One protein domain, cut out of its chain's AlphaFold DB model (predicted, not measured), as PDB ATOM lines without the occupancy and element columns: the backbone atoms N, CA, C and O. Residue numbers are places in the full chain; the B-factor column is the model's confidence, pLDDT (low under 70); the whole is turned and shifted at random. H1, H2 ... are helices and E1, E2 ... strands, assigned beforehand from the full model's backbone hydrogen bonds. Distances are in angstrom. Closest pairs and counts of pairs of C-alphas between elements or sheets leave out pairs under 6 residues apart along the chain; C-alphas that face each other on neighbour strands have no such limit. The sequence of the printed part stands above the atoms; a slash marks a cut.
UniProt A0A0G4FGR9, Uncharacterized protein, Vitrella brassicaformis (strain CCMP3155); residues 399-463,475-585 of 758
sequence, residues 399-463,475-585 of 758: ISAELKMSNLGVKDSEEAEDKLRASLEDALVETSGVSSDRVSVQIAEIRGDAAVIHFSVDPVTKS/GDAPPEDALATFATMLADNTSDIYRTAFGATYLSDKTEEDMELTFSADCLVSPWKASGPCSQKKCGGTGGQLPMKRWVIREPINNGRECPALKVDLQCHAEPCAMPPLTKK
ATOM      1  N   ILE A 399       5.896  -5.110 207.507       88.00
ATOM      2  CA  ILE A 399       5.012  -4.996 206.343       88.00
ATOM      3  C   ILE A 399       3.585  -4.848 206.838       88.00
ATOM      4  O   ILE A 399       3.113  -5.664 207.634       88.00
ATOM      5  N   SER A 400       2.914  -3.807 206.355       87.94
ATOM      6  CA  SER A 400       1.501  -3.576 206.615       87.94
ATOM      7  C   SER A 400       0.642  -4.161 205.503       87.94
ATOM      8  O   SER A 400       1.010  -4.160 204.329       87.94
ATOM      9  N   ALA A 401      -0.533  -4.630 205.889       89.62
ATOM     10  CA  ALA A 401      -1.559  -5.158 205.018       89.62
ATOM     11  C   ALA A 401      -2.910  -4.527 205.370       89.62
ATOM     12  O   ALA A 401      -3.171  -4.155 206.516       89.62
ATOM     13  N   GLU A 402      -3.772  -4.410 204.372       91.75
ATOM     14  CA  GLU A 402      -5.158  -3.989 204.500       91.75
ATOM     15  C   GLU A 402      -6.062  -5.141 204.069       91.75
ATOM     16  O   GLU A 402      -5.993  -5.604 202.931       91.75
ATOM     17  N   LEU A 403      -6.917  -5.591 204.984       92.69
ATOM     18  CA  LEU A 403      -7.982  -6.543 204.720       92.69
ATOM     19  C   LEU A 403      -9.314  -5.796 204.719       92.69
ATOM     20  O   LEU A 403      -9.778  -5.330 205.765       92.69
ATOM     21  N   LYS A 404      -9.943  -5.700 203.550       93.00
ATOM     22  CA  LYS A 404     -11.328  -5.253 203.432       93.00
ATOM     23  C   LYS A 404     -12.243  -6.455 203.493       93.00
ATOM     24  O   LYS A 404     -12.010  -7.452 202.816       93.00
ATOM     25  N   MET A 405     -13.298  -6.334 204.279       92.25
ATOM     26  CA  MET A 405     -14.328  -7.352 204.412       92.25
ATOM     27  C   MET A 405     -15.694  -6.703 204.244       92.25
ATOM     28  O   MET A 405     -15.947  -5.649 204.823       92.25
ATOM     29  N   SER A 406     -16.576  -7.346 203.491       91.19
ATOM     30  CA  SER A 406     -17.987  -6.971 203.354       91.19
ATOM     31  C   SER A 406     -18.882  -8.030 203.996       91.19
ATOM     32  O   SER A 406     -18.438  -9.145 204.261       91.19
ATOM     33  N   ASN A 407     -20.155  -7.711 204.249       85.44
ATOM     34  CA  ASN A 407     -21.142  -8.642 204.807       85.44
ATOM     35  C   ASN A 407     -20.776  -9.239 206.189       85.44
ATOM     36  O   ASN A 407     -21.209 -10.342 206.519       85.44
ATOM     37  N   LEU A 408     -19.996  -8.550 207.029       83.88
ATOM     38  CA  LEU A 408     -19.493  -9.055 208.319       83.88
ATOM     39  C   LEU A 408     -20.583  -9.487 209.307       83.88
ATOM     40  O   LEU A 408     -20.307 -10.252 210.227       83.88
ATOM     41  N   GLY A 409     -21.806  -8.961 209.183       79.06
ATOM     42  CA  GLY A 409     -22.893  -9.240 210.131       79.06
ATOM     43  C   GLY A 409     -22.618  -8.737 211.557       79.06
ATOM     44  O   GLY A 409     -23.366  -9.051 212.486       79.06
ATOM     45  N   VAL A 410     -21.558  -7.944 211.736       78.38
ATOM     46  CA  VAL A 410     -21.144  -7.365 213.010       78.38
ATOM     47  C   VAL A 410     -21.862  -6.039 213.223       78.38
ATOM     48  O   VAL A 410     -21.931  -5.201 212.331       78.38
ATOM     49  N   LYS A 411     -22.411  -5.836 214.423       77.00
ATOM     50  CA  LYS A 411     -22.893  -4.515 214.830       77.00
ATOM     51  C   LYS A 411     -21.710  -3.681 215.301       77.00
ATOM     52  O   LYS A 411     -20.950  -4.159 216.141       77.00
ATOM     53  N   ASP A 412     -21.641  -2.447 214.816       78.81
ATOM     54  CA  ASP A 412     -20.730  -1.400 215.283       78.81
ATOM     55  C   ASP A 412     -20.826  -1.257 216.816       78.81
ATOM     56  O   ASP A 412     -21.803  -0.737 217.367       78.81
ATOM     57  N   SER A 413     -19.874  -1.885 217.507       85.00
ATOM     58  CA  SER A 413     -19.752  -1.912 218.958       85.00
ATOM     59  C   SER A 413     -18.325  -2.286 219.342       85.00
ATOM     60  O   SER A 413     -17.742  -3.199 218.759       85.00
ATOM     61  N   GLU A 414     -17.804  -1.626 220.372       87.19
ATOM     62  CA  GLU A 414     -16.443  -1.823 220.893       87.19
ATOM     63  C   GLU A 414     -16.151  -3.299 221.228       87.19
ATOM     64  O   GLU A 414     -15.107  -3.833 220.875       87.19
ATOM     65  N   GLU A 415     -17.123  -4.018 221.809       88.75
ATOM     66  CA  GLU A 415     -16.981  -5.452 222.106       88.75
ATOM     67  C   GLU A 415     -16.809  -6.304 220.839       88.75
ATOM     68  O   GLU A 415     -16.100  -7.313 220.851       88.75
ATOM     69  N   ALA A 416     -17.486  -5.943 219.748       85.44
ATOM     70  CA  ALA A 416     -17.391  -6.694 218.509       85.44
ATOM     71  C   ALA A 416     -16.105  -6.374 217.739       85.44
ATOM     72  O   ALA A 416     -15.525  -7.283 217.148       85.44
ATOM     73  N   GLU A 417     -15.633  -5.128 217.808       88.62
ATOM     74  CA  GLU A 417     -14.308  -4.735 217.327       88.62
ATOM     75  C   GLU A 417     -13.197  -5.490 218.057       88.62
ATOM     76  O   GLU A 417     -12.334  -6.085 217.418       88.62
ATOM     77  N   ASP A 418     -13.241  -5.538 219.389       89.56
ATOM     78  CA  ASP A 418     -12.241  -6.251 220.185       89.56
ATOM     79  C   ASP A 418     -12.218  -7.754 219.873       89.56
ATOM     80  O   ASP A 418     -11.143  -8.345 219.757       89.56
ATOM     81  N   LYS A 419     -13.391  -8.376 219.678       91.69
ATOM     82  CA  LYS A 419     -13.488  -9.789 219.271       91.69
ATOM     83  C   LYS A 419     -12.944 -10.030 217.870       91.69
ATOM     84  O   LYS A 419     -12.207 -10.994 217.678       91.69
ATOM     85  N   LEU A 420     -13.295  -9.169 216.913       91.50
ATOM     86  CA  LEU A 420     -12.803  -9.260 215.541       91.50
ATOM     87  C   LEU A 420     -11.277  -9.148 215.524       91.50
ATOM     88  O   LEU A 420     -10.614 -10.037 214.992       91.50
ATOM     89  N   ARG A 421     -10.731  -8.122 216.189       92.62
ATOM     90  CA  ARG A 421      -9.290  -7.881 216.320       92.62
ATOM     91  C   ARG A 421      -8.567  -9.089 216.913       92.62
ATOM     92  O   ARG A 421      -7.693  -9.636 216.253       92.62
ATOM     93  N   ALA A 422      -8.978  -9.539 218.102       93.25
ATOM     94  CA  ALA A 422      -8.329 -10.653 218.792       93.25
ATOM     95  C   ALA A 422      -8.390 -11.955 217.977       93.25
ATOM     96  O   ALA A 422      -7.395 -12.658 217.855       93.25
ATOM     97  N   SER A 423      -9.540 -12.259 217.360       94.44
ATOM     98  CA  SER A 423      -9.667 -13.473 216.546       94.44
ATOM     99  C   SER A 423      -8.800 -13.444 215.284       94.44
ATOM    100  O   SER A 423      -8.282 -14.487 214.890       94.44
ATOM    101  N   LEU A 424      -8.630 -12.273 214.657       94.12
ATOM    102  CA  LEU A 424      -7.760 -12.109 213.495       94.12
ATOM    103  C   LEU A 424      -6.279 -12.214 213.885       94.12
ATOM    104  O   LEU A 424      -5.517 -12.848 213.160       94.12
ATOM    105  N   GLU A 425      -5.881 -11.638 215.023       93.44
ATOM    106  CA  GLU A 425      -4.532 -11.805 215.585       93.44
ATOM    107  C   GLU A 425      -4.215 -13.287 215.814       93.44
ATOM    108  O   GLU A 425      -3.202 -13.778 215.316       93.44
ATOM    109  N   ASP A 426      -5.114 -14.018 216.480       93.06
ATOM    110  CA  ASP A 426      -4.968 -15.458 216.711       93.06
ATOM    111  C   ASP A 426      -4.878 -16.233 215.388       93.06
ATOM    112  O   ASP A 426      -3.994 -17.070 215.215       93.06
ATOM    113  N   ALA A 427      -5.745 -15.927 214.416       93.75
ATOM    114  CA  ALA A 427      -5.733 -16.595 213.118       93.75
ATOM    115  C   ALA A 427      -4.430 -16.348 212.352       93.75
ATOM    116  O   ALA A 427      -3.889 -17.286 211.770       93.75
ATOM    117  N   LEU A 428      -3.897 -15.122 212.369       91.12
ATOM    118  CA  LEU A 428      -2.598 -14.805 211.771       91.12
ATOM    119  C   LEU A 428      -1.488 -15.632 212.425       91.12
ATOM    120  O   LEU A 428      -0.709 -16.262 211.713       91.12
ATOM    121  N   VAL A 429      -1.449 -15.697 213.755       90.81
ATOM    122  CA  VAL A 429      -0.453 -16.476 214.507       90.81
ATOM    123  C   VAL A 429      -0.551 -17.973 214.199       90.81
ATOM    124  O   VAL A 429       0.456 -18.611 213.890       90.81
ATOM    125  N   GLU A 430      -1.762 -18.533 214.232       90.12
ATOM    126  CA  GLU A 430      -2.019 -19.960 213.999       90.12
ATOM    127  C   GLU A 430      -1.675 -20.401 212.569       90.12
ATOM    128  O   GLU A 430      -1.186 -21.512 212.367       90.12
ATOM    129  N   THR A 431      -1.934 -19.546 211.577       88.50
ATOM    130  CA  THR A 431      -1.853 -19.923 210.155       88.50
ATOM    131  C   THR A 431      -0.537 -19.562 209.483       88.50
ATOM    132  O   THR A 431      -0.066 -20.306 208.623       88.50
ATOM    133  N   SER A 432       0.070 -18.435 209.860       85.56
ATOM    134  CA  SER A 432       1.316 -17.955 209.252       85.56
ATOM    135  C   SER A 432       2.570 -18.409 210.004       85.56
ATOM    136  O   SER A 432       3.681 -18.208 209.518       85.56
ATOM    137  N   GLY A 433       2.408 -19.004 211.192       83.44
ATOM    138  CA  GLY A 433       3.520 -19.390 212.060       83.44
ATOM    139  C   GLY A 433       4.241 -18.200 212.694       83.44
ATOM    140  O   GLY A 433       5.287 -18.368 213.301       83.44
ATOM    141  N   VAL A 434       3.721 -16.980 212.579       88.38
ATOM    142  CA  VAL A 434       4.339 -15.803 213.196       88.38
ATOM    143  C   VAL A 434       4.003 -15.742 214.687       88.38
ATOM    144  O   VAL A 434       2.870 -15.975 215.090       88.38
ATOM    145  N   SER A 435       4.979 -15.387 215.527       87.19
ATOM    146  CA  SER A 435       4.750 -15.167 216.962       87.19
ATOM    147  C   SER A 435       3.792 -13.994 217.228       87.19
ATOM    148  O   SER A 435       3.865 -12.959 216.567       87.19
ATOM    149  N   SER A 436       2.930 -14.111 218.243       86.56
ATOM    150  CA  SER A 436       1.888 -13.117 218.554       86.56
ATOM    151  C   SER A 436       2.418 -11.714 218.865       86.56
ATOM    152  O   SER A 436       1.721 -10.733 218.657       86.56
ATOM    153  N   ASP A 437       3.654 -11.588 219.352       85.00
ATOM    154  CA  ASP A 437       4.306 -10.299 219.633       85.00
ATOM    155  C   ASP A 437       4.812  -9.558 218.378       85.00
ATOM    156  O   ASP A 437       5.299  -8.424 218.479       85.00
ATOM    157  N   ARG A 438       4.713 -10.199 217.207       88.19
ATOM    158  CA  ARG A 438       5.063  -9.640 215.895       88.19
ATOM    159  C   ARG A 438       3.840  -9.221 215.080       88.19
ATOM    160  O   ARG A 438       4.015  -8.705 213.982       88.19
ATOM    161  N   VAL A 439       2.628  -9.474 215.567       87.94
ATOM    162  CA  VAL A 439       1.385  -9.124 214.873       87.94
ATOM    163  C   VAL A 439       0.737  -7.951 215.596       87.94
ATOM    164  O   VAL A 439       0.601  -7.958 216.816       87.94
ATOM    165  N   SER A 440       0.333  -6.937 214.837       87.44
ATOM    166  CA  SER A 440      -0.457  -5.815 215.343       87.44
ATOM    167  C   SER A 440      -1.657  -5.610 214.436       87.44
ATOM    168  O   SER A 440      -1.472  -5.363 213.247       87.44
ATOM    169  N   VAL A 441      -2.873  -5.669 214.983       88.12
ATOM    170  CA  VAL A 441      -4.116  -5.444 214.230       88.12
ATOM    171  C   VAL A 441      -4.807  -4.169 214.710       88.12
ATOM    172  O   VAL A 441      -5.061  -3.965 215.895       88.12
ATOM    173  N   GLN A 442      -5.173  -3.314 213.761       86.19
ATOM    174  CA  GLN A 442      -5.961  -2.110 213.971       86.19
ATOM    175  C   GLN A 442      -7.183  -2.116 213.050       86.19
ATOM    176  O   GLN A 442      -7.077  -2.140 211.826       86.19
ATOM    177  N   ILE A 443      -8.369  -2.027 213.644       84.38
ATOM    178  CA  ILE A 443      -9.600  -1.825 212.881       84.38
ATOM    179  C   ILE A 443      -9.652  -0.346 212.500       84.38
ATOM    180  O   ILE A 443      -9.681   0.522 213.372       84.38
ATOM    181  N   ALA A 444      -9.579  -0.067 211.200       81.00
ATOM    182  CA  ALA A 444      -9.551   1.292 210.671       81.00
ATOM    183  C   ALA A 444     -10.955   1.894 210.653       81.00
ATOM    184  O   ALA A 444     -11.157   3.053 211.010       81.00
ATOM    185  N   GLU A 445     -11.919   1.089 210.213       83.00
ATOM    186  CA  GLU A 445     -13.291   1.512 210.008       83.00
ATOM    187  C   GLU A 445     -14.233   0.306 210.017       83.00
ATOM    188  O   GLU A 445     -13.953  -0.697 209.364       83.00
ATOM    189  N   ILE A 446     -15.375   0.441 210.696       82.38
ATOM    190  CA  ILE A 446     -16.556  -0.401 210.495       82.38
ATOM    191  C   ILE A 446     -17.695   0.506 210.028       82.38
ATOM    192  O   ILE A 446     -18.098   1.435 210.725       82.38
ATOM    193  N   ARG A 447     -18.234   0.249 208.834       81.44
ATOM    194  CA  ARG A 447     -19.403   0.961 208.299       81.44
ATOM    195  C   ARG A 447     -20.462  -0.035 207.868       81.44
ATOM    196  O   ARG A 447     -20.382  -0.624 206.795       81.44
ATOM    197  N   GLY A 448     -21.502  -0.162 208.690       83.31
ATOM    198  CA  GLY A 448     -22.583  -1.106 208.429       83.31
ATOM    199  C   GLY A 448     -22.079  -2.539 208.564       83.31
ATOM    200  O   GLY A 448     -21.762  -2.968 209.665       83.31
ATOM    201  N   ASP A 449     -22.030  -3.260 207.451       84.06
ATOM    202  CA  ASP A 449     -21.540  -4.633 207.343       84.06
ATOM    203  C   ASP A 449     -20.156  -4.735 206.682       84.06
ATOM    204  O   ASP A 449     -19.681  -5.844 206.450       84.06
ATOM    205  N   ALA A 450     -19.494  -3.611 206.405       87.75
ATOM    206  CA  ALA A 450     -18.129  -3.587 205.897       87.75
ATOM    207  C   ALA A 450     -17.129  -3.182 206.986       87.75
ATOM    208  O   ALA A 450     -17.428  -2.316 207.814       87.75
ATOM    209  N   ALA A 451     -15.931  -3.764 206.949       88.31
ATOM    210  CA  ALA A 451     -14.793  -3.305 207.732       88.31
ATOM    211  C   ALA A 451     -13.531  -3.198 206.883       88.31
ATOM    212  O   ALA A 451     -13.303  -3.986 205.964       88.31
ATOM    213  N   VAL A 452     -12.699  -2.230 207.247       88.94
ATOM    214  CA  VAL A 452     -11.328  -2.088 206.768       88.94
ATOM    215  C   VAL A 452     -10.417  -2.327 207.960       88.94
ATOM    216  O   VAL A 452     -10.511  -1.635 208.979       88.94
ATOM    217  N   ILE A 453      -9.560  -3.336 207.850       89.25
ATOM    218  CA  ILE A 453      -8.659  -3.756 208.917       89.25
ATOM    219  C   ILE A 453      -7.231  -3.567 208.426       89.25
ATOM    220  O   ILE A 453      -6.832  -4.164 207.430       89.25
ATOM    221  N   HIS A 454      -6.453  -2.760 209.136       88.19
ATOM    222  CA  HIS A 454      -5.017  -2.663 208.924       88.19
ATOM    223  C   HIS A 454      -4.310  -3.591 209.895       88.19
ATOM    224  O   HIS A 454      -4.634  -3.624 211.080       88.19
ATOM    225  N   PHE A 455      -3.311  -4.315 209.429       88.06
ATOM    226  CA  PHE A 455      -2.446  -5.067 210.320       88.06
ATOM    227  C   PHE A 455      -1.014  -5.040 209.825       88.06
ATOM    228  O   PHE A 455      -0.767  -4.791 208.650       88.06
ATOM    229  N   SER A 456      -0.067  -5.263 210.726       88.44
ATOM    230  CA  SER A 456       1.348  -5.334 210.391       88.44
ATOM    231  C   SER A 456       1.969  -6.605 210.940       88.44
ATOM    232  O   SER A 456       1.608  -7.072 212.023       88.44
ATOM    233  N   VAL A 457       2.916  -7.141 210.175       89.81
ATOM    234  CA  VAL A 457       3.798  -8.219 210.608       89.81
ATOM    235  C   VAL A 457       5.201  -7.655 210.760       89.81
ATOM    236  O   VAL A 457       5.805  -7.164 209.805       89.81
ATOM    237  N   ASP A 458       5.715  -7.734 211.976       87.12
ATOM    238  CA  ASP A 458       7.034  -7.250 212.335       87.12
ATOM    239  C   ASP A 458       8.129  -8.266 211.961       87.12
ATOM    240  O   ASP A 458       7.875  -9.479 211.964       87.12
ATOM    241  N   PRO A 459       9.379  -7.839 211.697       85.94
ATOM    242  CA  PRO A 459      10.485  -8.763 211.448       85.94
ATOM    243  C   PRO A 459      10.806  -9.635 212.668       85.94
ATOM    244  O   PRO A 459      10.494  -9.300 213.816       85.94
ATOM    245  N   VAL A 460      11.505 -10.745 212.425       83.56
ATOM    246  CA  VAL A 460      12.084 -11.568 213.492       83.56
ATOM    247  C   VAL A 460      13.121 -10.733 214.238       83.56
ATOM    248  O   VAL A 460      14.167 -10.370 213.695       83.56
ATOM    249  N   THR A 461      12.865 -10.433 215.513       71.06
ATOM    250  CA  THR A 461      13.908  -9.825 216.340       71.06
ATOM    251  C   THR A 461      15.002 -10.869 216.542       71.06
ATOM    252  O   THR A 461      14.752 -11.928 217.109       71.06
ATOM    253  N   LYS A 462      16.237 -10.590 216.107       62.31
ATOM    254  CA  LYS A 462      17.419 -11.407 216.454       62.31
ATOM    255  C   LYS A 462      17.755 -11.239 217.940       62.31
ATOM    256  O   LYS A 462      18.844 -10.798 218.306       62.31
ATOM    257  N   SER A 463      16.800 -11.501 218.825       47.97
ATOM    258  CA  SER A 463      16.998 -11.450 220.260       47.97
ATOM    259  C   SER A 463      17.518 -12.817 220.707       47.97
ATOM    260  O   SER A 463      16.804 -13.806 220.733       47.97
ATOM    261  N   GLY A 475       8.354 -20.400 214.094       60.59
ATOM    262  CA  GLY A 475       8.063 -19.022 214.523       60.59
ATOM    263  C   GLY A 475       8.659 -17.879 213.679       60.59
ATOM    264  O   GLY A 475       8.332 -16.704 213.898       60.59
ATOM    265  N   ASP A 476       9.571 -18.200 212.756       73.69
ATOM    266  CA  ASP A 476      10.551 -17.242 212.214       73.69
ATOM    267  C   ASP A 476      10.308 -16.833 210.750       73.69
ATOM    268  O   ASP A 476      11.203 -16.294 210.098       73.69
ATOM    269  N   ALA A 477       9.100 -17.052 210.218       81.94
ATOM    270  CA  ALA A 477       8.778 -16.632 208.853       81.94
ATOM    271  C   ALA A 477       9.012 -15.111 208.673       81.94
ATOM    272  O   ALA A 477       8.568 -14.322 209.529       81.94
ATOM    273  N   PRO A 478       9.702 -14.675 207.598       87.06
ATOM    274  CA  PRO A 478       9.773 -13.271 207.207       87.06
ATOM    275  C   PRO A 478       8.370 -12.658 207.059       87.06
ATOM    276  O   PRO A 478       7.435 -13.376 206.690       87.06
ATOM    277  N   PRO A 479       8.185 -11.353 207.341       89.88
ATOM    278  CA  PRO A 479       6.885 -10.689 207.205       89.88
ATOM    279  C   PRO A 479       6.195 -10.934 205.858       89.88
ATOM    280  O   PRO A 479       4.988 -11.160 205.805       89.88
ATOM    281  N   GLU A 480       6.966 -10.930 204.776       89.25
ATOM    282  CA  GLU A 480       6.490 -11.150 203.415       89.25
ATOM    283  C   GLU A 480       5.929 -12.555 203.191       89.25
ATOM    284  O   GLU A 480       4.852 -12.700 202.611       89.25
ATOM    285  N   ASP A 481       6.608 -13.575 203.711       90.12
ATOM    286  CA  ASP A 481       6.199 -14.973 203.588       90.12
ATOM    287  C   ASP A 481       4.957 -15.243 204.440       90.12
ATOM    288  O   ASP A 481       4.045 -15.956 204.014       90.12
ATOM    289  N   ALA A 482       4.888 -14.628 205.623       90.88
ATOM    290  CA  ALA A 482       3.731 -14.711 206.501       90.88
ATOM    291  C   ALA A 482       2.474 -14.122 205.843       90.88
ATOM    292  O   ALA A 482       1.422 -14.766 205.822       90.88
ATOM    293  N   LEU A 483       2.590 -12.928 205.253       91.69
ATOM    294  CA  LEU A 483       1.484 -12.268 204.559       91.69
ATOM    295  C   LEU A 483       1.087 -12.997 203.271       91.69
ATOM    296  O   LEU A 483      -0.104 -13.153 203.009       91.69
ATOM    297  N   ALA A 484       2.051 -13.498 202.496       90.94
ATOM    298  CA  ALA A 484       1.772 -14.297 201.303       90.94
ATOM    299  C   ALA A 484       1.068 -15.623 201.646       90.94
ATOM    300  O   ALA A 484       0.132 -16.036 200.953       90.94
ATOM    301  N   THR A 485       1.476 -16.268 202.743       91.94
ATOM    302  CA  THR A 485       0.825 -17.478 203.265       91.94
ATOM    303  C   THR A 485      -0.610 -17.176 203.678       91.94
ATOM    304  O   THR A 485      -1.533 -17.862 203.240       91.94
ATOM    305  N   PHE A 486      -0.820 -16.107 204.449       91.94
ATOM    306  CA  PHE A 486      -2.149 -15.685 204.883       91.94
ATOM    307  C   PHE A 486      -3.068 -15.343 203.699       91.94
ATOM    308  O   PHE A 486      -4.211 -15.798 203.654       91.94
ATOM    309  N   ALA A 487      -2.553 -14.628 202.693       91.25
ATOM    310  CA  ALA A 487      -3.272 -14.325 201.457       91.25
ATOM    311  C   ALA A 487      -3.702 -15.594 200.708       91.25
ATOM    312  O   ALA A 487      -4.849 -15.714 200.282       91.25
ATOM    313  N   THR A 488      -2.792 -16.566 200.592       91.19
ATOM    314  CA  THR A 488      -3.070 -17.856 199.944       91.19
ATOM    315  C   THR A 488      -4.150 -18.630 200.696       91.19
ATOM    316  O   THR A 488      -5.029 -19.219 200.074       91.19
ATOM    317  N   MET A 489      -4.124 -18.602 202.032       91.31
ATOM    318  CA  MET A 489      -5.148 -19.257 202.846       91.31
ATOM    319  C   MET A 489      -6.516 -18.579 202.728       91.31
ATOM    320  O   MET A 489      -7.521 -19.276 202.626       91.31
ATOM    321  N   LEU A 490      -6.578 -17.246 202.681       90.50
ATOM    322  CA  LEU A 490      -7.839 -16.529 202.456       90.50
ATOM    323  C   LEU A 490      -8.477 -16.855 201.098       90.50
ATOM    324  O   LEU A 490      -9.700 -16.889 201.001       90.50
ATOM    325  N   ALA A 491      -7.667 -17.120 200.070       88.31
ATOM    326  CA  ALA A 491      -8.157 -17.491 198.742       88.31
ATOM    327  C   ALA A 491      -8.643 -18.955 198.653       88.31
ATOM    328  O   ALA A 491      -9.448 -19.290 197.784       88.31
ATOM    329  N   ASP A 492      -8.175 -19.841 199.540       89.25
ATOM    330  CA  ASP A 492      -8.559 -21.254 199.575       89.25
ATOM    331  C   ASP A 492      -9.539 -21.536 200.724       89.25
ATOM    332  O   ASP A 492      -9.149 -21.682 201.885       89.25
ATOM    333  N   ASN A 493     -10.821 -21.707 200.385       84.88
ATOM    334  CA  ASN A 493     -11.886 -22.011 201.349       84.88
ATOM    335  C   ASN A 493     -11.760 -23.369 202.063       84.88
ATOM    336  O   ASN A 493     -12.553 -23.677 202.957       84.88
ATOM    337  N   THR A 494     -10.779 -24.188 201.679       86.44
ATOM    338  CA  THR A 494     -10.450 -25.451 202.343       86.44
ATOM    339  C   THR A 494      -9.261 -25.347 203.294       86.44
ATOM    340  O   THR A 494      -8.973 -26.314 204.010       86.44
ATOM    341  N   SER A 495      -8.595 -24.192 203.328       90.75
ATOM    342  CA  SER A 495      -7.410 -23.963 204.145       90.75
ATOM    343  C   SER A 495      -7.728 -23.884 205.641       90.75
ATOM    344  O   SER A 495      -8.880 -23.755 206.075       90.75
ATOM    345  N   ASP A 496      -6.682 -23.965 206.462       91.12
ATOM    346  CA  ASP A 496      -6.832 -23.993 207.915       91.12
ATOM    347  C   ASP A 496      -7.343 -22.665 208.496       91.12
ATOM    348  O   ASP A 496      -7.951 -22.690 209.568       91.12
ATOM    349  N   ILE A 497      -7.237 -21.534 207.778       91.81
ATOM    350  CA  ILE A 497      -7.806 -20.259 208.248       91.81
ATOM    351  C   ILE A 497      -9.317 -20.365 208.474       91.81
ATOM    352  O   ILE A 497      -9.814 -19.839 209.465       91.81
ATOM    353  N   TYR A 498     -10.042 -21.129 207.647       92.50
ATOM    354  CA  TYR A 498     -11.489 -21.347 207.780       92.50
ATOM    355  C   TYR A 498     -11.860 -22.223 208.986       92.50
ATOM    356  O   TYR A 498     -13.025 -22.273 209.383       92.50
ATOM    357  N   ARG A 499     -10.876 -22.899 209.592       92.88
ATOM    358  CA  ARG A 499     -11.037 -23.700 210.815       92.88
ATOM    359  C   ARG A 499     -10.707 -22.923 212.088       92.88
ATOM    360  O   ARG A 499     -11.070 -23.387 213.169       92.88
ATOM    361  N   THR A 500     -10.054 -21.769 211.969       94.38
ATOM    362  CA  THR A 500      -9.787 -20.871 213.101       94.38
ATOM    363  C   THR A 500     -11.089 -20.261 213.632       94.38
ATOM    364  O   THR A 500     -12.130 -20.274 212.964       94.38
ATOM    365  N   ALA A 501     -11.041 -19.675 214.832       93.69
ATOM    366  CA  ALA A 501     -12.179 -18.940 215.385       93.69
ATOM    367  C   ALA A 501     -12.611 -17.771 214.478       93.69
ATOM    368  O   ALA A 501     -13.812 -17.535 214.312       93.69
ATOM    369  N   PHE A 502     -11.644 -17.086 213.855       94.44
ATOM    370  CA  PHE A 502     -11.893 -16.039 212.866       94.44
ATOM    371  C   PHE A 502     -12.599 -16.598 211.629       94.44
ATOM    372  O   PHE A 502     -13.667 -16.115 211.260       94.44
ATOM    373  N   GLY A 503     -12.061 -17.673 211.047       92.69
ATOM    374  CA  GLY A 503     -12.623 -18.356 209.883       92.69
ATOM    375  C   GLY A 503     -14.069 -18.790 210.069       92.69
ATOM    376  O   GLY A 503     -14.950 -18.442 209.281       92.69
ATOM    377  N   ALA A 504     -14.332 -19.504 211.162       92.06
ATOM    378  CA  ALA A 504     -15.663 -20.009 211.474       92.06
ATOM    379  C   ALA A 504     -16.689 -18.878 211.671       92.06
ATOM    380  O   ALA A 504     -17.843 -19.011 211.256       92.06
ATOM    381  N   THR A 505     -16.269 -17.771 212.292       92.12
ATOM    382  CA  THR A 505     -17.160 -16.660 212.657       92.12
ATOM    383  C   THR A 505     -17.387 -15.688 211.504       92.12
ATOM    384  O   THR A 505     -18.519 -15.255 211.303       92.12
ATOM    385  N   TYR A 506     -16.333 -15.341 210.762       91.75
ATOM    386  CA  TYR A 506     -16.349 -14.215 209.826       91.75
ATOM    387  C   TYR A 506     -16.184 -14.618 208.358       91.75
ATOM    388  O   TYR A 506     -16.519 -13.805 207.501       91.75
ATOM    389  N   LEU A 507     -15.697 -15.833 208.058       90.69
ATOM    390  CA  LEU A 507     -15.417 -16.275 206.682       90.69
ATOM    391  C   LEU A 507     -16.376 -17.354 206.152       90.69
ATOM    392  O   LEU A 507     -16.414 -17.597 204.950       90.69
ATOM    393  N   SER A 508     -17.141 -18.019 207.021       84.12
ATOM    394  CA  SER A 508     -17.900 -19.237 206.679       84.12
ATOM    395  C   SER A 508     -18.973 -19.071 205.590       84.12
ATOM    396  O   SER A 508     -19.351 -20.057 204.956       84.12
ATOM    397  N   ASP A 509     -19.443 -17.850 205.346       84.00
ATOM    398  CA  ASP A 509     -20.413 -17.488 204.307       84.00
ATOM    399  C   ASP A 509     -19.843 -16.523 203.250       84.00
ATOM    400  O   ASP A 509     -20.598 -16.021 202.415       84.00
ATOM    401  N   LYS A 510     -18.530 -16.256 203.285       83.69
ATOM    402  CA  LYS A 510     -17.861 -15.269 202.431       83.69
ATOM    403  C   LYS A 510     -17.337 -15.894 201.147       83.69
ATOM    404  O   LYS A 510     -16.835 -17.019 201.127       83.69
ATOM    405  N   THR A 511     -17.425 -15.123 200.077       84.44
ATOM    406  CA  THR A 511     -16.789 -15.398 198.791       84.44
ATOM    407  C   THR A 511     -15.502 -14.586 198.648       84.44
ATOM    408  O   THR A 511     -15.242 -13.676 199.433       84.44
ATOM    409  N   GLU A 512     -14.702 -14.890 197.627       78.81
ATOM    410  CA  GLU A 512     -13.518 -14.092 197.272       78.81
ATOM    411  C   GLU A 512     -13.884 -12.630 196.942       78.81
ATOM    412  O   GLU A 512     -13.084 -11.733 197.154       78.81
ATOM    413  N   GLU A 513     -15.120 -12.353 196.505       84.00
ATOM    414  CA  GLU A 513     -15.599 -10.986 196.245       84.00
ATOM    415  C   GLU A 513     -15.912 -10.202 197.533       84.00
ATOM    416  O   GLU A 513     -15.965  -8.972 197.515       84.00
ATOM    417  N   ASP A 514     -16.116 -10.896 198.658       87.94
ATOM    418  CA  ASP A 514     -16.415 -10.273 199.950       87.94
ATOM    419  C   ASP A 514     -15.153  -9.872 200.722       87.94
ATOM    420  O   ASP A 514     -15.260  -9.205 201.757       87.94
ATOM    421  N   MET A 515     -13.976 -10.299 200.257       91.25
ATOM    422  CA  MET A 515     -12.703 -10.118 200.942       91.25
ATOM    423  C   MET A 515     -11.620  -9.655 199.981       91.25
ATOM    424  O   MET A 515     -11.315 -10.315 198.997       91.25
ATOM    425  N   GLU A 516     -10.968  -8.555 200.318       91.44
ATOM    426  CA  GLU A 516      -9.839  -8.047 199.550       91.44
ATOM    427  C   GLU A 516      -8.666  -7.855 200.508       91.44
ATOM    428  O   GLU A 516      -8.677  -6.937 201.330       91.44
ATOM    429  N   LEU A 517      -7.665  -8.737 200.430       92.00
ATOM    430  CA  LEU A 517      -6.393  -8.533 201.114       92.00
ATOM    431  C   LEU A 517      -5.415  -7.861 200.156       92.00
ATOM    432  O   LEU A 517      -5.049  -8.421 199.124       92.00
ATOM    433  N   THR A 518      -4.935  -6.687 200.541       91.06
ATOM    434  CA  THR A 518      -3.883  -5.973 199.825       91.06
ATOM    435  C   THR A 518      -2.709  -5.733 200.757       91.06
ATOM    436  O   THR A 518      -2.868  -5.323 201.901       91.06
ATOM    437  N   PHE A 519      -1.507  -6.011 200.279       90.81
ATOM    438  CA  PHE A 519      -0.278  -5.622 200.954       90.81
ATOM    439  C   PHE A 519       0.766  -5.348 199.892       90.81
ATOM    440  O   PHE A 519       0.844  -6.072 198.900       90.81
ATOM    441  N   SER A 520       1.559  -4.313 200.102       87.56
ATOM    442  CA  SER A 520       2.720  -3.999 199.289       87.56
ATOM    443  C   SER A 520       3.810  -3.478 200.207       87.56
ATOM    444  O   SER A 520       3.548  -2.958 201.290       87.56
ATOM    445  N   ALA A 521       5.053  -3.664 199.790       86.75
ATOM    446  CA  ALA A 521       6.184  -3.134 200.525       86.75
ATOM    447  C   ALA A 521       7.198  -2.598 199.532       86.75
ATOM    448  O   ALA A 521       7.610  -3.307 198.613       86.75
ATOM    449  N   ASP A 522       7.606  -1.351 199.735       89.19
ATOM    450  CA  ASP A 522       8.714  -0.776 198.987       89.19
ATOM    451  C   ASP A 522       9.999  -1.554 199.265       89.19
ATOM    452  O   ASP A 522      10.178  -2.152 200.343       89.19
ATOM    453  N   CYS A 523      10.912  -1.489 198.297       89.94
ATOM    454  CA  CYS A 523      12.268  -1.950 198.506       89.94
ATOM    455  C   CYS A 523      12.878  -1.274 199.739       89.94
ATOM    456  O   CYS A 523      12.849  -0.049 199.889       89.94
ATOM    457  N   LEU A 524      13.457  -2.090 200.615       87.94
ATOM    458  CA  LEU A 524      14.194  -1.631 201.781       87.94
ATOM    459  C   LEU A 524      15.681  -1.798 201.503       87.94
ATOM    460  O   LEU A 524      16.129  -2.875 201.111       87.94
ATOM    461  N   VAL A 525      16.459  -0.749 201.735       87.62
ATOM    462  CA  VAL A 525      17.907  -0.731 201.511       87.62
ATOM    463  C   VAL A 525      18.642  -0.387 202.796       87.62
ATOM    464  O   VAL A 525      18.097   0.242 203.700       87.62
ATOM    465  N   SER A 526      19.900  -0.805 202.884       84.12
ATOM    466  CA  SER A 526      20.762  -0.457 204.004       84.12
ATOM    467  C   SER A 526      21.078   1.040 204.033       84.12
ATOM    468  O   SER A 526      21.008   1.708 202.995       84.12
ATOM    469  N   PRO A 527      21.548   1.559 205.179       81.94
ATOM    470  CA  PRO A 527      22.166   2.875 205.211       81.94
ATOM    471  C   PRO A 527      23.396   2.955 204.297       81.94
ATOM    472  O   PRO A 527      23.952   1.927 203.874       81.94
ATOM    473  N   TRP A 528      23.823   4.177 203.987       82.44
ATOM    474  CA  TRP A 528      24.948   4.412 203.096       82.44
ATOM    475  C   TRP A 528      26.271   4.065 203.778       82.44
ATOM    476  O   TRP A 528      26.526   4.381 204.937       82.44
ATOM    477  N   LYS A 529      27.174   3.430 203.028       84.06
ATOM    478  CA  LYS A 529      28.531   3.134 203.484       84.06
ATOM    479  C   LYS A 529      29.557   3.577 202.456       84.06
ATOM    480  O   LYS A 529      29.441   3.249 201.275       84.06
ATOM    481  N   ALA A 530      30.605   4.256 202.916       83.31
ATOM    482  CA  ALA A 530      31.741   4.589 202.069       83.31
ATOM    483  C   ALA A 530      32.345   3.309 201.469       83.31
ATOM    484  O   ALA A 530      32.716   2.367 202.173       83.31
ATOM    485  N   SER A 531      32.424   3.271 200.143       89.38
ATOM    486  CA  SER A 531      32.998   2.162 199.376       89.38
ATOM    487  C   SER A 531      34.438   2.413 198.933       89.38
ATOM    488  O   SER A 531      35.092   1.514 198.406       89.38
ATOM    489  N   GLY A 532      34.932   3.624 199.176       87.06
ATOM    490  CA  GLY A 532      36.299   4.063 198.953       87.06
ATOM    491  C   GLY A 532      36.576   5.348 199.740       87.06
ATOM    492  O   GLY A 532      35.649   5.924 200.308       87.06
ATOM    493  N   PRO A 533      37.841   5.790 199.812       83.56
ATOM    494  CA  PRO A 533      38.171   7.082 200.397       83.56
ATOM    495  C   PRO A 533      37.664   8.222 199.507       83.56
ATOM    496  O   PRO A 533      37.470   8.036 198.304       83.56
ATOM    497  N   CYS A 534      37.552   9.420 200.082       82.06
ATOM    498  CA  CYS A 534      37.400  10.640 199.299       82.06
ATOM    499  C   CYS A 534      38.525  10.735 198.251       82.06
ATOM    500  O   CYS A 534      39.703  10.524 198.569       82.06
ATOM    501  N   SER A 535      38.178  11.048 196.998       85.81
ATOM    502  CA  SER A 535      39.154  11.162 195.904       85.81
ATOM    503  C   SER A 535      40.183  12.271 196.154       85.81
ATOM    504  O   SER A 535      41.328  12.190 195.700       85.81
ATOM    505  N   GLN A 536      39.805  13.275 196.943       82.12
ATOM    506  CA  GLN A 536      40.692  14.308 197.443       82.12
ATOM    507  C   GLN A 536      41.188  13.937 198.846       82.12
ATOM    508  O   GLN A 536      40.442  13.397 199.647       82.12
ATOM    509  N   LYS A 537      42.457  14.212 199.174       77.62
ATOM    510  CA  LYS A 537      43.059  13.833 200.477       77.62
ATOM    511  C   LYS A 537      43.094  14.952 201.516       77.62
ATOM    512  O   LYS A 537      43.451  14.711 202.664       77.62
ATOM    513  N   LYS A 538      42.857  16.183 201.082       75.25
ATOM    514  CA  LYS A 538      42.902  17.388 201.905       75.25
ATOM    515  C   LYS A 538      41.651  18.187 201.593       75.25
ATOM    516  O   LYS A 538      41.260  18.220 200.437       75.25
ATOM    517  N   CYS A 539      41.092  18.832 202.593       69.38
ATOM    518  CA  CYS A 539      40.131  19.926 202.485       69.38
ATOM    519  C   CYS A 539      40.515  21.000 201.426       69.38
ATOM    520  O   CYS A 539      41.685  21.125 201.038       69.38
ATOM    521  N   GLY A 540      39.544  21.813 201.001       64.50
ATOM    522  CA  GLY A 540      39.691  22.986 200.122       64.50
ATOM    523  C   GLY A 540      39.492  22.731 198.617       64.50
ATOM    524  O   GLY A 540      39.365  21.598 198.169       64.50
ATOM    525  N   GLY A 541      39.484  23.786 197.791       67.44
ATOM    526  CA  GLY A 541      39.302  23.667 196.335       67.44
ATOM    527  C   GLY A 541      37.874  23.272 195.933       67.44
ATOM    528  O   GLY A 541      36.915  23.660 196.590       67.44
ATOM    529  N   THR A 542      37.717  22.498 194.854       64.44
ATOM    530  CA  THR A 542      36.402  22.011 194.379       64.44
ATOM    531  C   THR A 542      35.886  20.787 195.144       64.44
ATOM    532  O   THR A 542      34.837  20.251 194.793       64.44
ATOM    533  N   GLY A 543      36.621  20.311 196.155       70.81
ATOM    534  CA  GLY A 543      36.369  19.028 196.809       70.81
ATOM    535  C   GLY A 543      36.663  17.811 195.920       70.81
ATOM    536  O   GLY A 543      36.881  17.911 194.710       70.81
ATOM    537  N   GLY A 544      36.684  16.641 196.555       78.38
ATOM    538  CA  GLY A 544      36.700  15.330 195.918       78.38
ATOM    539  C   GLY A 544      35.315  14.688 195.862       78.38
ATOM    540  O   GLY A 544      34.309  15.305 196.191       78.38
ATOM    541  N   GLN A 545      35.292  13.418 195.469       83.00
ATOM    542  CA  GLN A 545      34.119  12.549 195.435       83.00
ATOM    543  C   GLN A 545      34.342  11.364 196.379       83.00
ATOM    544  O   GLN A 545      35.414  10.749 196.367       83.00
ATOM    545  N   LEU A 546      33.350  11.072 197.211       80.62
ATOM    546  CA  LEU A 546      33.292   9.974 198.161       80.62
ATOM    547  C   LEU A 546      32.270   8.960 197.639       80.62
ATOM    548  O   LEU A 546      31.064   9.195 197.752       80.62
ATOM    549  N   PRO A 547      32.726   7.829 197.076       86.88
ATOM    550  CA  PRO A 547      31.820   6.835 196.528       86.88
ATOM    551  C   PRO A 547      31.136   6.071 197.660       86.88
ATOM    552  O   PRO A 547      31.773   5.289 198.372       86.88
ATOM    553  N   MET A 548      29.827   6.231 197.792       84.94
ATOM    554  CA  MET A 548      28.979   5.538 198.757       84.94
ATOM    555  C   MET A 548      28.255   4.360 198.094       84.94
ATOM    556  O   MET A 548      27.898   4.391 196.913       84.94
ATOM    557  N   LYS A 549      28.036   3.289 198.858       91.81
ATOM    558  CA  LYS A 549      27.247   2.119 198.459       91.81
ATOM    559  C   LYS A 549      26.291   1.712 199.572       91.81
ATOM    560  O   LYS A 549      26.630   1.826 200.747       91.81
ATOM    561  N   ARG A 550      25.149   1.161 199.182       90.25
ATOM    562  CA  ARG A 550      24.206   0.445 200.049       90.25
ATOM    563  C   ARG A 550      23.738  -0.832 199.354       90.25
ATOM    564  O   ARG A 550      24.019  -1.025 198.170       90.25
ATOM    565  N   TRP A 551      23.090  -1.729 200.082       91.62
ATOM    566  CA  TRP A 551      22.573  -2.990 199.542       91.62
ATOM    567  C   TRP A 551      21.085  -3.140 199.835       91.62
ATOM    568  O   TRP A 551      20.559  -2.507 200.747       91.62
ATOM    569  N   VAL A 552      20.420  -3.985 199.053       92.31
ATOM    570  CA  VAL A 552      19.014  -4.329 199.260       92.31
ATOM    571  C   VAL A 552      18.899  -5.220 200.497       92.31
ATOM    572  O   VAL A 552      19.611  -6.217 200.619       92.31
ATOM    573  N   ILE A 553      18.048  -4.813 201.436       87.12
ATOM    574  CA  ILE A 553      17.615  -5.604 202.595       87.12
ATOM    575  C   ILE A 553      16.373  -6.416 202.216       87.12
ATOM    576  O   ILE A 553      16.307  -7.596 202.542       87.12
ATOM    577  N   ARG A 554      15.424  -5.799 201.501       89.19
ATOM    578  CA  ARG A 554      14.192  -6.430 201.014       89.19
ATOM    579  C   ARG A 554      13.867  -5.920 199.615       89.19
ATOM    580  O   ARG A 554      13.868  -4.709 199.401       89.19
ATOM    581  N   GLU A 555      13.582  -6.832 198.695       91.38
ATOM    582  CA  GLU A 555      13.094  -6.508 197.349       91.38
ATOM    583  C   GLU A 555      11.651  -5.962 197.401       91.38
ATOM    584  O   GLU A 555      10.937  -6.219 198.374       91.38
ATOM    585  N   PRO A 556      11.190  -5.202 196.393       91.44
ATOM    586  CA  PRO A 556       9.810  -4.727 196.366       91.44
ATOM    587  C   PRO A 556       8.806  -5.884 196.294       91.44
ATOM    588  O   PRO A 556       9.009  -6.861 195.572       91.44
ATOM    589  N   ILE A 557       7.684  -5.748 197.003       90.44
ATOM    590  CA  ILE A 557       6.618  -6.760 197.082       90.44
ATOM    591  C   ILE A 557       5.310  -6.174 196.556       90.44
ATOM    592  O   ILE A 557       4.946  -5.059 196.930       90.44
ATOM    593  N   ASN A 558       4.592  -6.940 195.724       88.81
ATOM    594  CA  ASN A 558       3.242  -6.631 195.224       88.81
ATOM    595  C   ASN A 558       3.080  -5.185 194.721       88.81
ATOM    596  O   ASN A 558       2.261  -4.421 195.228       88.81
ATOM    597  N   ASN A 559       3.861  -4.807 193.705       87.25
ATOM    598  CA  ASN A 559       3.899  -3.444 193.151       87.25
ATOM    599  C   ASN A 559       4.455  -2.375 194.110       87.25
ATOM    600  O   ASN A 559       4.220  -1.185 193.903       87.25
ATOM    601  N   GLY A 560       5.195  -2.779 195.145       85.75
ATOM    602  CA  GLY A 560       6.032  -1.864 195.913       85.75
ATOM    603  C   GLY A 560       7.066  -1.163 195.031       85.75
ATOM    604  O   GLY A 560       7.434  -1.658 193.961       85.75
ATOM    605  N   ARG A 561       7.533   0.009 195.466       86.69
ATOM    606  CA  ARG A 561       8.486   0.807 194.690       86.69
ATOM    607  C   ARG A 561       9.822   0.082 194.533       86.69
ATOM    608  O   ARG A 561      10.361  -0.449 195.507       86.69
ATOM    609  N   GLU A 562      10.364   0.122 193.314       91.25
ATOM    610  CA  GLU A 562      11.694  -0.400 192.995       91.25
ATOM    611  C   GLU A 562      12.785   0.193 193.890       91.25
ATOM    612  O   GLU A 562      12.649   1.281 194.457       91.25
ATOM    613  N   CYS A 563      13.891  -0.540 194.006       90.12
ATOM    614  CA  CYS A 563      15.001  -0.118 194.836       90.12
ATOM    615  C   CYS A 563      15.588   1.214 194.366       90.12
ATOM    616  O   CYS A 563      15.914   1.365 193.185       90.12
ATOM    617  N   PRO A 564      15.792   2.165 195.291       88.94
ATOM    618  CA  PRO A 564      16.446   3.418 194.965       88.94
ATOM    619  C   PRO A 564      17.928   3.181 194.636       88.94
ATOM    620  O   PRO A 564      18.455   2.069 194.752       88.94
ATOM    621  N   ALA A 565      18.643   4.240 194.245       88.62
ATOM    622  CA  ALA A 565      20.048   4.135 193.854       88.62
ATOM    623  C   ALA A 565      20.891   3.429 194.936       88.62
ATOM    624  O   ALA A 565      20.890   3.823 196.103       88.62
ATOM    625  N   LEU A 566      21.635   2.391 194.541       93.19
ATOM    626  CA  LEU A 566      22.506   1.610 195.437       93.19
ATOM    627  C   LEU A 566      23.947   2.134 195.485       93.19
ATOM    628  O   LEU A 566      24.778   1.644 196.255       93.19
ATOM    629  N   LYS A 567      24.265   3.108 194.628       92.25
ATOM    630  CA  LYS A 567      25.562   3.783 194.539       92.25
ATOM    631  C   LYS A 567      25.318   5.272 194.344       92.25
ATOM    632  O   LYS A 567      24.478   5.632 193.527       92.25
ATOM    633  N   VAL A 568      26.068   6.099 195.058       85.12
ATOM    634  CA  VAL A 568      26.082   7.553 194.870       85.12
ATOM    635  C   VAL A 568      27.493   8.062 195.129       85.12
ATOM    636  O   VAL A 568      28.198   7.504 195.966       85.12
ATOM    637  N   ASP A 569      27.910   9.100 194.417       81.31
ATOM    638  CA  ASP A 569      29.135   9.829 194.722       81.31
ATOM    639  C   ASP A 569      28.743  11.105 195.476       81.31
ATOM    640  O   ASP A 569      28.021  11.946 194.945       81.31
ATOM    641  N   LEU A 570      29.163  11.221 196.738       75.06
ATOM    642  CA  LEU A 570      28.967  12.438 197.524       75.06
ATOM    643  C   LEU A 570      30.206  13.316 197.395       75.06
ATOM    644  O   LEU A 570      31.321  12.824 197.549       75.06
ATOM    645  N   GLN A 571      30.048  14.624 197.199       73.06
ATOM    646  CA  GLN A 571      31.196  15.527 197.304       73.06
ATOM    647  C   GLN A 571      31.817  15.404 198.706       73.06
ATOM    648  O   GLN A 571      31.112  15.197 199.686       73.06
ATOM    649  N   CYS A 572      33.129  15.516 198.831       72.44
ATOM    650  CA  CYS A 572      33.838  15.389 200.106       72.44
ATOM    651  C   CYS A 572      35.053  16.303 200.111       72.44
ATOM    652  O   CYS A 572      35.543  16.676 199.047       72.44
ATOM    653  N   HIS A 573      35.569  16.670 201.283       70.81
ATOM    654  CA  HIS A 573      36.718  17.577 201.385       70.81
ATOM    655  C   HIS A 573      36.532  18.921 200.655       70.81
ATOM    656  O   HIS A 573      37.509  19.584 200.301       70.81
ATOM    657  N   ALA A 574      35.282  19.309 200.387       61.28
ATOM    658  CA  ALA A 574      34.943  20.599 199.799       61.28
ATOM    659  C   ALA A 574      34.955  21.709 200.862       61.28
ATOM    660  O   ALA A 574      34.924  22.893 200.530       61.28
ATOM    661  N   GLU A 575      35.025  21.338 202.142       60.50
ATOM    662  CA  GLU A 575      35.146  22.269 203.244       60.50
ATOM    663  C   GLU A 575      36.487  23.019 203.224       60.50
ATOM    664  O   GLU A 575      37.523  22.480 202.817       60.50
ATOM    665  N   PRO A 576      36.520  24.259 203.732       56.44
ATOM    666  CA  PRO A 576      37.757  24.936 204.051       56.44
ATOM    667  C   PRO A 576      38.612  24.144 205.018       56.44
ATOM    668  O   PRO A 576      38.188  23.792 206.116       56.44
ATOM    669  N   CYS A 577      39.896  24.028 204.679       60.59
ATOM    670  CA  CYS A 577      40.922  23.520 205.589       60.59
ATOM    671  C   CYS A 577      41.069  24.285 206.903       60.59
ATOM    672  O   CYS A 577      41.888  23.914 207.744       60.59
ATOM    673  N   ALA A 578      40.330  25.379 207.052       56.47
ATOM    674  CA  ALA A 578      40.292  26.175 208.252       56.47
ATOM    675  C   ALA A 578      39.478  25.530 209.382       56.47
ATOM    676  O   ALA A 578      39.696  25.954 210.511       56.47
ATOM    677  N   MET A 579      38.617  24.526 209.143       58.06
ATOM    678  CA  MET A 579      38.049  23.743 210.249       58.06
ATOM    679  C   MET A 579      39.167  22.875 210.843       58.06
ATOM    680  O   MET A 579      39.621  21.927 210.194       58.06
ATOM    681  N   PRO A 580      39.708  23.215 212.029       53.00
ATOM    682  CA  PRO A 580      40.854  22.498 212.547       53.00
ATOM    683  C   PRO A 580      40.417  21.070 212.900       53.00
ATOM    684  O   PRO A 580      39.386  20.900 213.554       53.00
ATOM    685  N   PRO A 581      41.193  20.031 212.538       52.44
ATOM    686  CA  PRO A 581      40.958  18.703 213.084       52.44
ATOM    687  C   PRO A 581      40.962  18.798 214.617       52.44
ATOM    688  O   PRO A 581      41.819  19.483 215.189       52.44
ATOM    689  N   LEU A 582      40.017  18.116 215.284       48.44
ATOM    690  CA  LEU A 582      39.824  18.154 216.748       48.44
ATOM    691  C   LEU A 582      41.120  17.904 217.546       48.44
ATOM    692  O   LEU A 582      41.236  18.297 218.706       48.44
ATOM    693  N   THR A 583      42.127  17.303 216.911       47.16
ATOM    694  CA  THR A 583      43.457  17.068 217.469       47.16
ATOM    695  C   THR A 583      44.207  18.338 217.874       47.16
ATOM    696  O   THR A 583      45.022  18.255 218.785       47.16
ATOM    697  N   LYS A 584      43.930  19.513 217.286       43.31
ATOM    698  CA  LYS A 584      44.628  20.762 217.663       43.31
ATOM    699  C   LYS A 584      44.011  21.514 218.841       43.31
ATOM    700  O   LYS A 584      44.726  22.251 219.506       43.31
ATOM    701  N   LYS A 585      42.717  21.329 219.127       46.09
ATOM    702  CA  LYS A 585      42.034  22.074 220.200       46.09
ATOM    703  C   LYS A 585      41.966  21.311 221.523       46.09
ATOM    704  O   LYS A 585      41.729  21.929 222.552       46.09
TER     705      LYS A 585
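This is residues 399 to 463 and 475 to 585 of the 758 residues of an uncharacterized protein of Vitrella brassicaformis (strain CCMP3155) (UniProt A0A0G4FGR9). A two-layer head, a sheet of four strands with H1 and H2 over one face, continues into a long thin arm that runs out from E4, folds back through E5 and E6, and runs out again through E7. The last residues, 580 to 585 with H5, stick out at the arm's far end. The printed part has 176 residues with five named helices and seven named strands, in the order E1 H1 E2 E3 H2 H3 H4 E4 E5 E6 E7 H5, and its class is mixed, helices and strands. The head's sheet runs E2 E3 E1 E4, all antiparallel; the whole is extended, with a radius of gyration of the C-alphas of 24.4 A and spans of 73 by 31 by 30 A, the arm making the length.

E1, residues 399 to 405, is an inner strand, antiparallel to E3, residues 450 to 457, with N 401 and O 455 2.8 A apart, and to E4, residues 515 to 519, with N 402 and O 518 2.8 A apart. H1, residues 414 to 432, is on this twisted sheet at a height of 8.7 A, the closest C-alphas to E2, residues 439 to 447, being Arg 421 and Val 441, 6.1 A. E1, H1 and E2 form a split strand-helix-strand unit, two strands running the same way with E3 between them, and its crossover is right-handed. E2 and E3 are a hairpin, with N 442 and O 454 2.8 A apart. H2, residues 479 to 491, is on the same face as H1, over E1 and along the strands, at 5 degrees to E1 on the local plane. H2 touches H1 about perpendicular, at 74 degrees, the closest C-alphas being Ser 432 and Ala 482, 4.9 A. H3, residues 496 to 499, only just touches H1, with 3 pairs of C-alphas within 8 A, closest Thr 431 and Ile 497, 6.3 A. H4, residues 501 to 507, touches H1, closest C-alphas Ser 423 and Phe 502, 5.0 A. E5, residues 544 to 549, runs on into E6, residues 552 to 554, at 31 degrees; E6 pairs with no named strand. E7, residues 567 to 572, is antiparallel to E5, with N 546 and O 570 2.7 A apart. Every O i to N i+4 pair is within hydrogen-bond range in H1, H2 and H4; H3 and H5, residues 582 to 585, are too short for one.

E1 begins at C-alpha 399, (5.012, -4.996, 206.343). H1 is 26.7 A long, E2 24.0 A, E3 22.9 A and H2 18.6 A. H5 ends at C-alpha 585, (42.034, 22.074, 220.200).

The farthest C-alphas, Asp 509 and Lys 584, are 76.6 A apart. Residues 464 to 474 are not printed, and C-alphas 463 and 475 are 13.0 A apart. The links E4 to E5 and E6 to E7 are long. The pLDDT is under 70 at residues 462 to 463, 475, 539 to 542 and 574 to 585.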